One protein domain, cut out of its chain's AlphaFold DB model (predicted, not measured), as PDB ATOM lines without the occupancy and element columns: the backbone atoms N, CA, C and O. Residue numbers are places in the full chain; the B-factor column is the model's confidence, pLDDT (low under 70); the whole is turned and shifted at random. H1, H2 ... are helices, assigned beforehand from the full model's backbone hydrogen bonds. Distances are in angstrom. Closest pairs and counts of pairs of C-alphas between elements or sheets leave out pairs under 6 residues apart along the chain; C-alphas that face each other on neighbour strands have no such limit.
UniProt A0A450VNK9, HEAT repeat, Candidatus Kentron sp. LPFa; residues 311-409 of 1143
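What this domain is: This is residues 311 to 409 of the 1143 residues of the protein "HEAT repeat" of Candidatus Kentron sp. LPFa (UniProt A0A450VNK9). A cluster of four short helices, H1 to H4, sits at one end of a long, straight helix, H5, which crosses the cluster with its first part and runs on beyond it as an arm. H4 and H3 pack on H5, H3 on its residues 366 to 370 and H4 on its residues 373 to 381, while H1 and H2 form a helical hairpin on the far side of the cluster from H5, and the tail, residues 390 to 409, turns back from the far end of H5 and winds beside its later turns. The printed part has 99 residues with five named helices in the order H1, H2, H3, H4, H5 and no named strand, and its class is all helix. It is compact, with a radius of gyration of the C-alphas of 13.9 A and spans of 38 by 28 by 23 A.

Where its parts are: The longest helix, H5, holds residues 366 to 389 and measures 34.7 A from C-alpha 366 at (-10.071, 20.474, -9.914) to C-alpha 389 at (-23.123, -5.261, 9.372). H4 is residues 342 to 352, 15.1 A long. H3 is residues 333 to 339 and H2 is residues 323 to 331, 13.4 A long. H1, residues 311 to 319, begins with C-alpha 311 at (-13.410, 30.704, 9.436).

How they stand to each other: H5 touches H4 with residues 373 to 381 alone; the closest C-alphas, those of Ala 351 and Tyr 377, are 4.6 A apart, at a steep tilt of 63 degrees. H5 touches H3 with residues 366 to 370 alone, the closest C-alphas being those of Asn 334 and Leu 366, 5.6 A apart. H3 and H4 touch only at the corner, the C-alphas of Ala 339 and Leu 345 being closest at 4.4 A. H2 touches H4, with the C-alphas of Leu 325 and Tyr 352 closest at 6.2 A. H2 and H3 touch only at the corner, where the C-alphas of Leu 329 and Tyr 336 are closest at 5.2 A. The hairpin of H1 and H2 has a shallow tilt of 27 degrees, opposite ways, and its closest C-alphas are those of Leu 317 and Arg 326, 6.4 A apart. H1 and H2 are both apart from H5. Every O i to N i+4 pair is within hydrogen-bond range in H1, H3, H4 and H5, and 3 of 5 are in H2.

The domain as a whole: The C-alphas of Asp 311 and Lys 405 are the two farthest apart, at 42.5 A. The printed part has no cut. The link from H4 to H5 is long, with 13 residues, and the other three links are tight. The mean pLDDT of the printed part is 79.8; residue 362, residue 367 and residues 394 to 398 are under 70.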
ATOM      1  N   ASP A 311     -13.158  30.887   8.006       79.75
ATOM      2  CA  ASP A 311     -13.410  30.704   9.436       79.75
ATOM      3  C   ASP A 311     -14.502  29.659   9.704       79.75
ATOM      4  O   ASP A 311     -14.346  28.816  10.586       79.75
ATOM      5  N   ARG A 312     -15.574  29.645   8.895       79.25
ATOM      6  CA  ARG A 312     -16.668  28.663   9.025       79.25
ATOM      7  C   ARG A 312     -16.226  27.257   8.613       79.25
ATOM      8  O   ARG A 312     -16.622  26.281   9.252       79.25
ATOM      9  N   ILE A 313     -15.386  27.136   7.581       82.69
ATOM     10  CA  ILE A 313     -14.783  25.853   7.180       82.69
ATOM     11  C   ILE A 313     -13.876  25.327   8.299       82.69
ATOM     12  O   ILE A 313     -13.974  24.159   8.677       82.69
ATOM     13  N   ASP A 314     -13.027  26.187   8.864       82.75
ATOM     14  CA  ASP A 314     -12.110  25.837   9.951       82.75
ATOM     15  C   ASP A 314     -12.859  25.381  11.216       82.75
ATOM     16  O   ASP A 314     -12.527  24.347  11.803       82.75
ATOM     17  N   GLU A 315     -13.921  26.098  11.598       80.56
ATOM     18  CA  GLU A 315     -14.796  25.734  12.715       80.56
ATOM     19  C   GLU A 315     -15.486  24.380  12.485       80.56
ATOM     20  O   GLU A 315     -15.507  23.520  13.377       80.56
ATOM     21  N   TYR A 316     -15.991  24.151  11.270       78.62
ATOM     22  CA  TYR A 316     -16.620  22.887  10.903       78.62
ATOM     23  C   TYR A 316     -15.635  21.716  11.004       78.62
ATOM     24  O   TYR A 316     -15.943  20.715  11.656       78.62
ATOM     25  N   LEU A 317     -14.426  21.851  10.452       82.88
ATOM     26  CA  LEU A 317     -13.393  20.807  10.479       82.88
ATOM     27  C   LEU A 317     -12.901  20.492  11.895       82.88
ATOM     28  O   LEU A 317     -12.726  19.318  12.231       82.88
ATOM     29  N   LYS A 318     -12.744  21.514  12.748       81.06
ATOM     30  CA  LYS A 318     -12.439  21.342  14.179       81.06
ATOM     31  C   LYS A 318     -13.531  20.549  14.884       81.06
ATOM     32  O   LYS A 318     -13.244  19.590  15.599       81.06
ATOM     33  N   SER A 319     -14.792  20.912  14.652       74.94
ATOM     34  CA  SER A 319     -15.932  20.214  15.252       74.94
ATOM     35  C   SER A 319     -16.049  18.760  14.777       74.94
ATOM     36  O   SER A 319     -16.410  17.880  15.561       74.94
ATOM     37  N   ALA A 320     -15.671  18.498  13.523       72.81
ATOM     38  CA  ALA A 320     -15.653  17.175  12.913       72.81
ATOM     39  C   ALA A 320     -14.405  16.339  13.258       72.81
ATOM     40  O   ALA A 320     -14.326  15.183  12.843       72.81
ATOM     41  N   LYS A 321     -13.449  16.889  14.026       79.88
ATOM     42  CA  LYS A 321     -12.157  16.263  14.376       79.88
ATOM     43  C   LYS A 321     -11.315  15.856  13.154       79.88
ATOM     44  O   LYS A 321     -10.630  14.838  13.186       79.88
ATOM     45  N   ALA A 322     -11.365  16.650  12.082       83.62
ATOM     46  CA  ALA A 322     -10.720  16.363  10.799       83.62
ATOM     47  C   ALA A 322      -9.388  17.118  10.617       83.62
ATOM     48  O   ALA A 322      -9.234  17.901   9.679       83.62
ATOM     49  N   GLU A 323      -8.425  16.902  11.521       84.31
ATOM     50  CA  GLU A 323      -7.164  17.669  11.572       84.31
ATOM     51  C   GLU A 323      -6.277  17.468  10.332       84.31
ATOM     52  O   GLU A 323      -5.816  18.449   9.757       84.31
ATOM     53  N   GLY A 324      -6.129  16.234   9.833       83.75
ATOM     54  CA  GLY A 324      -5.325  15.971   8.630       83.75
ATOM     55  C   GLY A 324      -5.898  16.599   7.350       83.75
ATOM     56  O   GLY A 324      -5.157  17.106   6.512       83.75
ATOM     57  N   LEU A 325      -7.229  16.643   7.220       87.06
ATOM     58  CA  LEU A 325      -7.901  17.337   6.115       87.06
ATOM     59  C   LEU A 325      -7.764  18.859   6.240       87.06
ATOM     60  O   LEU A 325      -7.594  19.550   5.238       87.06
ATOM     61  N   ARG A 326      -7.827  19.381   7.468       88.88
ATOM     62  CA  ARG A 326      -7.636  20.803   7.763       88.88
ATOM     63  C   ARG A 326      -6.241  21.280   7.362       88.88
ATOM     64  O   ARG A 326      -6.137  22.351   6.778       88.88
ATOM     65  N   GLU A 327      -5.203  20.489   7.620       86.56
ATOM     66  CA  GLU A 327      -3.834  20.776   7.174       86.56
ATOM     67  C   GLU A 327      -3.709  20.718   5.644       86.56
ATOM     68  O   GLU A 327      -3.204  21.658   5.032       86.56
ATOM     69  N   ALA A 328      -4.261  19.682   5.003       86.62
ATOM     70  CA  ALA A 328      -4.209  19.536   3.545       86.62
ATOM     71  C   ALA A 328      -4.915  20.681   2.787       86.62
ATOM     72  O   ALA A 328      -4.467  21.090   1.715       86.62
ATOM     73  N   LEU A 329      -5.999  21.230   3.348       87.62
ATOM     74  CA  LEU A 329      -6.733  22.367   2.776       87.62
ATOM     75  C   LEU A 329      -5.934  23.678   2.774       87.62
ATOM     76  O   LEU A 329      -6.223  24.553   1.961       87.62
ATOM     77  N   VAL A 330      -4.943  23.835   3.657       84.19
ATOM     78  CA  VAL A 330      -4.090  25.038   3.690       84.19
ATOM     79  C   VAL A 330      -3.120  25.054   2.506       84.19
ATOM     80  O   VAL A 330      -2.841  26.114   1.948       84.19
ATOM     81  N   GLU A 331      -2.621  23.885   2.101       80.12
ATOM     82  CA  GLU A 331      -1.590  23.762   1.065       80.12
ATOM     83  C   GLU A 331      -2.148  23.576  -0.355       80.12
ATOM     84  O   GLU A 331      -1.426  23.790  -1.340       80.12
ATOM     85  N   ASP A 332      -3.415  23.172  -0.485       85.06
ATOM     86  CA  ASP A 332      -4.063  22.881  -1.763       85.06
ATOM     87  C   ASP A 332      -5.255  23.808  -2.047       85.06
ATOM     88  O   ASP A 332      -6.362  23.631  -1.534       85.06
ATOM     89  N   LYS A 333      -5.025  24.764  -2.955       83.38
ATOM     90  CA  LYS A 333      -6.027  25.732  -3.416       83.38
ATOM     91  C   LYS A 333      -7.258  25.072  -4.056       83.38
ATOM     92  O   LYS A 333      -8.366  25.533  -3.809       83.38
ATOM     93  N   ASN A 334      -7.088  24.006  -4.839       81.44
ATOM     94  CA  ASN A 334      -8.195  23.343  -5.542       81.44
ATOM     95  C   ASN A 334      -9.050  22.523  -4.567       81.44
ATOM     96  O   ASN A 334     -10.274  22.478  -4.684       81.44
ATOM     97  N   LEU A 335      -8.409  21.884  -3.582       83.75
ATOM     98  CA  LEU A 335      -9.103  21.189  -2.497       83.75
ATOM     99  C   LEU A 335      -9.875  22.181  -1.613       83.75
ATOM    100  O   LEU A 335     -10.991  21.883  -1.185       83.75
ATOM    101  N   TYR A 336      -9.300  23.366  -1.385       86.81
ATOM    102  CA  TYR A 336      -9.948  24.457  -0.665       86.81
ATOM    103  C   TYR A 336     -11.178  24.995  -1.404       86.81
ATOM    104  O   TYR A 336     -12.252  25.056  -0.816       86.81
ATOM    105  N   GLU A 337     -11.057  25.287  -2.700       84.19
ATOM    106  CA  GLU A 337     -12.172  25.742  -3.544       84.19
ATOM    107  C   GLU A 337     -13.347  24.748  -3.523       84.19
ATOM    108  O   GLU A 337     -14.518  25.120  -3.447       84.19
ATOM    109  N   MET A 338     -13.053  23.445  -3.495       81.56
ATOM    110  CA  MET A 338     -14.075  22.413  -3.321       81.56
ATOM    111  C   MET A 338     -14.793  22.513  -1.965       81.56
ATOM    112  O   MET A 338     -16.012  22.337  -1.910       81.56
ATOM    113  N   ALA A 339     -14.075  22.817  -0.881       85.12
ATOM    114  CA  ALA A 339     -14.612  22.941   0.475       85.12
ATOM    115  C   ALA A 339     -15.503  24.182   0.698       85.12
ATOM    116  O   ALA A 339     -16.219  24.240   1.697       85.12
ATOM    117  N   GLU A 340     -15.526  25.142  -0.231       82.88
ATOM    118  CA  GLU A 340     -16.369  26.344  -0.136       82.88
ATOM    119  C   GLU A 340     -17.871  26.038  -0.238       82.88
ATOM    120  O   GLU A 340     -18.713  26.836   0.179       82.88
ATOM    121  N   THR A 341     -18.239  24.862  -0.757       80.00
ATOM    122  CA  THR A 341     -19.635  24.407  -0.774       80.00
ATOM    123  C   THR A 341     -19.912  23.461   0.398       80.00
ATOM    124  O   THR A 341     -19.198  22.464   0.553       80.00
ATOM    125  N   PRO A 342     -20.984  23.679   1.190       76.81
ATOM    126  CA  PRO A 342     -21.296  22.838   2.348       76.81
ATOM    127  C   PRO A 342     -21.345  21.349   2.026       76.81
ATOM    128  O   PRO A 342     -20.846  20.527   2.790       76.81
ATOM    129  N   LEU A 343     -21.947  20.981   0.891       75.75
ATOM    130  CA  LEU A 343     -22.070  19.583   0.493       75.75
ATOM    131  C   LEU A 343     -20.705  18.920   0.294       75.75
ATOM    132  O   LEU A 343     -20.475  17.808   0.769       75.75
ATOM    133  N   THR A 344     -19.821  19.592  -0.435       80.12
ATOM    134  CA  THR A 344     -18.512  19.050  -0.790       80.12
ATOM    135  C   THR A 344     -17.605  19.023   0.435       80.12
ATOM    136  O   THR A 344     -16.907  18.035   0.627       80.12
ATOM    137  N   LEU A 345     -17.698  20.018   1.326       83.94
ATOM    138  CA  LEU A 345     -17.043  19.996   2.636       83.94
ATOM    139  C   LEU A 345     -17.481  18.790   3.480       83.94
ATOM    140  O   LEU A 345     -16.639  18.073   4.020       83.94
ATOM    141  N   SER A 346     -18.783  18.502   3.549       79.25
ATOM    142  CA  SER A 346     -19.273  17.307   4.246       79.25
ATOM    143  C   SER A 346     -18.806  16.008   3.572       79.25
ATOM    144  O   SER A 346     -18.425  15.068   4.265       79.25
ATOM    145  N   MET A 347     -18.766  15.941   2.236       80.69
ATOM    146  CA  MET A 347     -18.208  14.785   1.515       80.69
ATOM    147  C   MET A 347     -16.709  14.603   1.784       80.69
ATOM    148  O   MET A 347     -16.278  13.475   2.009       80.69
ATOM    149  N   LEU A 348     -15.935  15.693   1.823       86.12
ATOM    150  CA  LEU A 348     -14.508  15.694   2.154       86.12
ATOM    151  C   LEU A 348     -14.275  15.175   3.574       86.12
ATOM    152  O   LEU A 348     -13.432  14.307   3.775       86.12
ATOM    153  N   VAL A 349     -15.065  15.623   4.553       83.25
ATOM    154  CA  VAL A 349     -15.001  15.102   5.929       83.25
ATOM    155  C   VAL A 349     -15.382  13.622   5.982       83.25
ATOM    156  O   VAL A 349     -14.731  12.833   6.667       83.25
ATOM    157  N   LEU A 350     -16.404  13.191   5.240       80.44
ATOM    158  CA  LEU A 350     -16.798  11.782   5.224       80.44
ATOM    159  C   LEU A 350     -15.754  10.883   4.546       80.44
ATOM    160  O   LEU A 350     -15.593   9.749   5.002       80.44
ATOM    161  N   ALA A 351     -15.054  11.379   3.522       84.25
ATOM    162  CA  ALA A 351     -14.018  10.654   2.789       84.25
ATOM    163  C   ALA A 351     -12.655  10.658   3.511       84.25
ATOM    164  O   ALA A 351     -12.024   9.608   3.650       84.25
ATOM    165  N   TYR A 352     -12.229  11.819   4.018       86.56
ATOM    166  CA  TYR A 352     -10.865  12.083   4.496       86.56
ATOM    167  C   TYR A 352     -10.776  12.513   5.966       86.56
ATOM    168  O   TYR A 352      -9.678  12.719   6.469       86.56
ATOM    169  N   GLY A 353     -11.889  12.625   6.696       78.62
ATOM    170  CA  GLY A 353     -11.926  13.225   8.038       78.62
ATOM    171  C   GLY A 353     -11.091  12.541   9.128       78.62
ATOM    172  O   GLY A 353     -10.969  13.090  10.212       78.62
ATOM    173  N   GLY A 354     -10.494  11.376   8.880       76.31
ATOM    174  CA  GLY A 354      -9.420  10.855   9.738       76.31
ATOM    175  C   GLY A 354      -8.276  10.218   8.966       76.31
ATOM    176  O   GLY A 354      -7.640   9.302   9.478       76.31
ATOM    177  N   ALA A 355      -8.068  10.667   7.731       80.94
ATOM    178  CA  ALA A 355      -6.858  10.405   6.969       80.94
ATOM    179  C   ALA A 355      -5.739  11.343   7.455       80.94
ATOM    180  O   ALA A 355      -6.018  12.460   7.904       80.94
ATOM    181  N   LYS A 356      -4.480  10.902   7.368       82.56
ATOM    182  CA  LYS A 356      -3.341  11.816   7.521       82.56
ATOM    183  C   LYS A 356      -3.225  12.697   6.265       82.56
ATOM    184  O   LYS A 356      -3.717  12.280   5.217       82.56
ATOM    185  N   PRO A 357      -2.562  13.866   6.326       81.19
ATOM    186  CA  PRO A 357      -2.374  14.721   5.149       81.19
ATOM    187  C   PRO A 357      -1.759  13.976   3.951       81.19
ATOM    188  O   PRO A 357      -2.173  14.181   2.818       81.19
ATOM    189  N   GLU A 358      -0.832  13.054   4.221       79.38
ATOM    190  CA  GLU A 358      -0.137  12.220   3.226       79.38
ATOM    191  C   GLU A 358      -1.047  11.186   2.532       79.38
ATOM    192  O   GLU A 358      -0.775  10.785   1.402       79.38
ATOM    193  N   ASP A 359      -2.131  10.762   3.193       76.94
ATOM    194  CA  ASP A 359      -3.088   9.773   2.672       76.94
ATOM    195  C   ASP A 359      -4.169  10.420   1.782       76.94
ATOM    196  O   ASP A 359      -4.989   9.728   1.172       76.94
ATOM    197  N   ILE A 360      -4.210  11.756   1.733       83.25
ATOM    198  CA  ILE A 360      -5.091  12.511   0.847       83.25
ATOM    199  C   ILE A 360      -4.381  12.614  -0.512       83.25
ATOM    200  O   ILE A 360      -3.218  13.011  -0.556       83.25
ATOM    201  N   PRO A 361      -5.043  12.268  -1.635       79.62
ATOM    202  CA  PRO A 361      -4.412  12.260  -2.956       79.62
ATOM    203  C   PRO A 361      -3.640  13.552  -3.286       79.62
ATOM    204  O   PRO A 361      -4.009  14.631  -2.821       79.62
ATOM    205  N   ALA A 362      -2.591  13.470  -4.108       69.81
ATOM    206  CA  ALA A 362      -1.705  14.599  -4.431       69.81
ATOM    207  C   ALA A 362      -2.394  15.738  -5.216       69.81
ATOM    208  O   ALA A 362      -3.463  15.540  -5.800       69.81
ATOM    209  N   LYS A 363      -1.769  16.930  -5.244       70.81
ATOM    210  CA  LYS A 363      -2.272  18.114  -5.971       70.81
ATOM    211  C   LYS A 363      -2.553  17.755  -7.432       70.81
ATOM    212  O   LYS A 363      -1.656  17.329  -8.154       70.81
ATOM    213  N   ALA A 364      -3.794  17.950  -7.854       72.75
ATOM    214  CA  ALA A 364      -4.258  17.665  -9.204       72.75
ATOM    215  C   ALA A 364      -5.207  18.774  -9.679       72.75
ATOM    216  O   ALA A 364      -5.563  19.678  -8.913       72.75
ATOM    217  N   SER A 365      -5.623  18.713 -10.945       74.50
ATOM    218  CA  SER A 365      -6.668  19.598 -11.461       74.50
ATOM    219  C   SER A 365      -7.964  19.437 -10.658       74.50
ATOM    220  O   SER A 365      -8.223  18.390 -10.057       74.50
ATOM    221  N   LEU A 366      -8.805  20.470 -10.649       72.25
ATOM    222  CA  LEU A 366     -10.071  20.474  -9.914       72.25
ATOM    223  C   LEU A 366     -11.005  19.321 -10.343       72.25
ATOM    224  O   LEU A 366     -11.696  18.723  -9.516       72.25
ATOM    225  N   THR A 367     -10.982  18.946 -11.625       65.94
ATOM    226  CA  THR A 367     -11.722  17.796 -12.174       65.94
ATOM    227  C   THR A 367     -11.228  16.468 -11.608       65.94
ATOM    228  O   THR A 367     -12.030  15.635 -11.182       65.94
ATOM    229  N   GLU A 368      -9.911  16.287 -11.548       74.00
ATOM    230  CA  GLU A 368      -9.298  15.074 -11.016       74.00
ATOM    231  C   GLU A 368      -9.499  14.969  -9.494       74.00
ATOM    232  O   GLU A 368      -9.877  13.914  -8.987       74.00
ATOM    233  N   ARG A 369      -9.401  16.092  -8.772       80.69
ATOM    234  CA  ARG A 369      -9.752  16.201  -7.345       80.69
ATOM    235  C   ARG A 369     -11.207  15.807  -7.070       80.69
ATOM    236  O   ARG A 369     -11.482  15.075  -6.119       80.69
ATOM    237  N   ARG A 370     -12.151  16.237  -7.916       79.38
ATOM    238  CA  ARG A 370     -13.566  15.835  -7.824       79.38
ATOM    239  C   ARG A 370     -13.742  14.332  -8.045       79.38
ATOM    240  O   ARG A 370     -14.455  13.702  -7.266       79.38
ATOM    241  N   ARG A 371     -13.090  13.749  -9.058       80.50
ATOM    242  CA  ARG A 371     -13.129  12.298  -9.321       80.50
ATOM    243  C   ARG A 371     -12.621  11.504  -8.115       80.50
ATOM    244  O   ARG A 371     -13.337  10.640  -7.613       80.50
ATOM    245  N   GLN A 372     -11.448  11.871  -7.603       84.12
ATOM    246  CA  GLN A 372     -10.821  11.247  -6.435       84.12
ATOM    247  C   GLN A 372     -11.690  11.347  -5.176       84.12
ATOM    248  O   GLN A 372     -11.808  10.369  -4.431       84.12
ATOM    249  N   LEU A 373     -12.342  12.497  -4.955       85.44
ATOM    250  CA  LEU A 373     -13.293  12.676  -3.859       85.44
ATOM    251  C   LEU A 373     -14.472  11.705  -3.980       85.44
ATOM    252  O   LEU A 373     -14.819  11.063  -2.992       85.44
ATOM    253  N   PHE A 374     -15.092  11.575  -5.159       85.00
ATOM    254  CA  PHE A 374     -16.231  10.668  -5.337       85.00
ATOM    255  C   PHE A 374     -15.837   9.199  -5.184       85.00
ATOM    256  O   PHE A 374     -16.563   8.454  -4.525       85.00
ATOM    257  N   GLU A 375     -14.684   8.797  -5.718       83.75
ATOM    258  CA  GLU A 375     -14.126   7.451  -5.535       83.75
ATOM    259  C   GLU A 375     -13.912   7.142  -4.049       83.75
ATOM    260  O   GLU A 375     -14.477   6.179  -3.523       83.75
ATOM    261  N   SER A 376     -13.195   8.029  -3.351       85.56
ATOM    262  CA  SER A 376     -12.889   7.888  -1.922       85.56
ATOM    263  C   SER A 376     -14.157   7.907  -1.063       85.56
ATOM    264  O   SER A 376     -14.294   7.126  -0.121       85.56
ATOM    265  N   TYR A 377     -15.119   8.774  -1.392       85.56
ATOM    266  CA  TYR A 377     -16.409   8.861  -0.708       85.56
ATOM    267  C   TYR A 377     -17.207   7.560  -0.855       85.56
ATOM    268  O   TYR A 377     -17.651   6.998   0.148       85.56
ATOM    269  N   VAL A 378     -17.372   7.048  -2.080       85.38
ATOM    270  CA  VAL A 378     -18.126   5.810  -2.339       85.38
ATOM    271  C   VAL A 378     -17.477   4.626  -1.625       85.38
ATOM    272  O   VAL A 378     -18.175   3.862  -0.954       85.38
ATOM    273  N   GLU A 379     -16.152   4.498  -1.707       84.12
ATOM    274  CA  GLU A 379     -15.407   3.433  -1.040       84.12
ATOM    275  C   GLU A 379     -15.584   3.485   0.484       84.12
ATOM    276  O   GLU A 379     -15.992   2.496   1.099       84.12
ATOM    277  N   LYS A 380     -15.357   4.649   1.107       81.31
ATOM    278  CA  LYS A 380     -15.491   4.822   2.564       81.31
ATOM    279  C   LYS A 380     -16.907   4.538   3.047       81.31
ATOM    280  O   LYS A 380     -17.081   3.927   4.105       81.31
ATOM    281  N   MET A 381     -17.921   4.947   2.291       81.94
ATOM    282  CA  MET A 381     -19.312   4.700   2.659       81.94
ATOM    283  C   MET A 381     -19.671   3.210   2.581       81.94
ATOM    284  O   MET A 381     -20.275   2.684   3.523       81.94
ATOM    285  N   LEU A 382     -19.242   2.500   1.530       83.81
ATOM    286  CA  LEU A 382     -19.405   1.044   1.429       83.81
ATOM    287  C   LEU A 382     -18.666   0.328   2.569       83.81
ATOM    288  O   LEU A 382     -19.236  -0.519   3.259       83.81
ATOM    289  N   GLN A 383     -17.429   0.738   2.850       81.62
ATOM    290  CA  GLN A 383     -16.590   0.161   3.896       81.62
ATOM    291  C   GLN A 383     -17.198   0.327   5.302       81.62
ATOM    292  O   GLN A 383     -17.140  -0.599   6.116       81.62
ATOM    293  N   ARG A 384     -17.831   1.474   5.588       78.81
ATOM    294  CA  ARG A 384     -18.562   1.725   6.845       78.81
ATOM    295  C   ARG A 384     -19.771   0.808   7.006       78.81
ATOM    296  O   ARG A 384     -19.983   0.270   8.093       78.81
ATOM    297  N   LYS A 385     -20.544   0.601   5.938       80.00
ATOM    298  CA  LYS A 385     -21.690  -0.318   5.947       80.00
ATOM    299  C   LYS A 385     -21.247  -1.759   6.188       80.00
ATOM    300  O   LYS A 385     -21.794  -2.431   7.057       80.00
ATOM    301  N   GLU A 386     -20.203  -2.206   5.493       83.38
ATOM    302  CA  GLU A 386     -19.678  -3.565   5.636       83.38
ATOM    303  C   GLU A 386     -19.104  -3.837   7.040       83.38
ATOM    304  O   GLU A 386     -19.234  -4.953   7.550       83.38
ATOM    305  N   ARG A 387     -18.505  -2.835   7.696       81.00
ATOM    306  CA  ARG A 387     -18.062  -2.949   9.096       81.00
ATOM    307  C   ARG A 387     -19.236  -3.034  10.061       81.00
ATOM    308  O   ARG A 387     -19.271  -3.947  10.884       81.00
ATOM    309  N   ARG A 388     -20.219  -2.140   9.909       80.00
ATOM    310  CA  ARG A 388     -21.430  -2.099  10.739       80.00
ATOM    311  C   ARG A 388     -22.174  -3.433  10.718       80.00
ATOM    312  O   ARG A 388     -22.485  -3.966  11.776       80.00
ATOM    313  N   ASP A 389     -22.387  -4.000   9.533       78.75
ATOM    314  CA  ASP A 389     -23.123  -5.261   9.372       78.75
ATOM    315  C   ASP A 389     -22.371  -6.476   9.950       78.75
ATOM    316  O   ASP A 389     -22.980  -7.509  10.222       78.75
ATOM    317  N   ARG A 390     -21.053  -6.358  10.171       81.12
ATOM    318  CA  ARG A 390     -20.197  -7.398  10.771       81.12
ATOM    319  C   ARG A 390     -19.841  -7.135  12.234       81.12
ATOM    320  O   ARG A 390     -19.056  -7.892  12.796       81.12
ATOM    321  N   GLY A 391     -20.377  -6.074  12.840       78.19
ATOM    322  CA  GLY A 391     -20.036  -5.682  14.210       78.19
ATOM    323  C   GLY A 391     -18.574  -5.255  14.387       78.19
ATOM    324  O   GLY A 391     -18.064  -5.277  15.503       78.19
ATOM    325  N   ILE A 392     -17.891  -4.883  13.299       80.50
ATOM    326  CA  ILE A 392     -16.529  -4.341  13.337       80.50
ATOM    327  C   ILE A 392     -16.621  -2.859  13.706       80.50
ATOM    328  O   ILE A 392     -17.498  -2.137  13.219       80.50
ATOM    329  N   ILE A 393     -15.706  -2.398  14.559       73.06
ATOM    330  CA  ILE A 393     -15.647  -1.002  14.995       73.06
ATOM    331  C   ILE A 393     -15.507  -0.088  13.768       73.06
ATOM    332  O   ILE A 393     -14.665  -0.285  12.891       73.06
ATOM    333  N   CYS A 394     -16.382   0.912  13.682       65.06
ATOM    334  CA  CYS A 394     -16.380   1.895  12.603       65.06
ATOM    335  C   CYS A 394     -15.417   3.042  12.942       65.06
ATOM    336  O   CYS A 394     -15.857   4.130  13.300       65.06
ATOM    337  N   ASP A 395     -14.112   2.786  12.850       66.19
ATOM    338  CA  ASP A 395     -13.044   3.777  13.045       66.19
ATOM    339  C   ASP A 395     -12.304   4.101  11.731       66.19
ATOM    340  O   ASP A 395     -12.704   3.660  10.658       66.19
ATOM    341  N   ASN A 396     -11.234   4.892  11.772       60.91
ATOM    342  CA  ASN A 396     -10.414   5.164  10.584       60.91
ATOM    343  C   ASN A 396      -9.212   4.211  10.452       60.91
ATOM    344  O   ASN A 396      -8.376   4.425   9.579       60.91
ATOM    345  N   ASN A 397      -9.130   3.147  11.264       68.06
ATOM    346  CA  ASN A 397      -8.022   2.196  11.217       68.06
ATOM    347  C   ASN A 397      -8.116   1.327   9.942       68.06
ATOM    348  O   ASN A 397      -9.140   0.656   9.747       68.06
ATOM    349  N   PRO A 398      -7.089   1.313   9.067       66.94
ATOM    350  CA  PRO A 398      -7.055   0.458   7.883       66.94
ATOM    351  C   PRO A 398      -7.148  -1.040   8.197       66.94
ATOM    352  O   PRO A 398      -7.722  -1.776   7.398       66.94
ATOM    353  N   ASP A 399      -6.681  -1.492   9.365       72.88
ATOM    354  CA  ASP A 399      -6.718  -2.911   9.767       72.88
ATOM    355  C   ASP A 399      -8.148  -3.441   9.930       72.88
ATOM    356  O   ASP A 399      -8.422  -4.627   9.745       72.88
ATOM    357  N   ASN A 400      -9.093  -2.541  10.207       76.69
ATOM    358  CA  ASN A 400     -10.514  -2.856  10.295       76.69
ATOM    359  C   ASN A 400     -11.202  -2.870   8.914       76.69
ATOM    360  O   ASN A 400     -12.424  -3.041   8.829       76.69
ATOM    361  N   ASN A 401     -10.470  -2.653   7.812       80.38
ATOM    362  CA  ASN A 401     -11.030  -2.726   6.463       80.38
ATOM    363  C   ASN A 401     -11.467  -4.152   6.124       80.38
ATOM    364  O   ASN A 401     -10.775  -5.146   6.331       80.38
ATOM    365  N   VAL A 402     -12.651  -4.244   5.537       81.56
ATOM    366  CA  VAL A 402     -13.189  -5.489   5.004       81.56
ATOM    367  C   VAL A 402     -12.586  -5.662   3.614       81.56
ATOM    368  O   VAL A 402     -12.626  -4.754   2.796       81.56
ATOM    369  N   SER A 403     -12.011  -6.826   3.319       80.25
ATOM    370  CA  SER A 403     -11.510  -7.107   1.967       80.25
ATOM    371  C   SER A 403     -12.651  -7.080   0.943       80.25
ATOM    372  O   SER A 403     -13.718  -7.638   1.207       80.25
ATOM    373  N   LEU A 404     -12.399  -6.537  -0.254       75.12
ATOM    374  CA  LEU A 404     -13.354  -6.474  -1.374       75.12
ATOM    375  C   LEU A 404     -14.032  -7.823  -1.681       75.12
ATOM    376  O   LEU A 404     -15.220  -7.870  -1.989       75.12
ATOM    377  N   LYS A 405     -13.312  -8.946  -1.525       72.00
ATOM    378  CA  LYS A 405     -13.857 -10.306  -1.735       72.00
ATOM    379  C   LYS A 405     -14.977 -10.672  -0.759       72.00
ATOM    380  O   LYS A 405     -15.746 -11.591  -1.023       72.00
ATOM    381  N   LYS A 406     -15.032  -9.997   0.387       77.38
ATOM    382  CA  LYS A 406     -16.014 -10.232   1.444       77.38
ATOM    383  C   LYS A 406     -17.209  -9.289   1.351       77.38
ATOM    384  O   LYS A 406     -18.106  -9.461   2.166       77.38
ATOM    385  N   TYR A 407     -17.242  -8.326   0.425       78.75
ATOM    386  CA  TYR A 407     -18.338  -7.356   0.325       78.75
ATOM    387  C   TYR A 407     -19.665  -8.036  -0.019       78.75
ATOM    388  O   TYR A 407     -19.713  -8.957  -0.837       78.75
ATOM    389  N   SER A 408     -20.761  -7.544   0.565       77.19
ATOM    390  CA  SER A 408     -22.113  -8.039   0.266       77.19
ATOM    391  C   SER A 408     -22.471  -7.871  -1.216       77.19
ATOM    392  O   SER A 408     -23.150  -8.717  -1.809       77.19
ATOM    393  N   TYR A 409     -21.967  -6.797  -1.827       79.00
ATOM    394  CA  TYR A 409     -22.030  -6.531  -3.257       79.00
ATOM    395  C   TYR A 409     -20.645  -6.075  -3.758       79.00
ATOM    396  O   TYR A 409     -20.072  -5.158  -3.182       79.00
TER     397      TYR A 409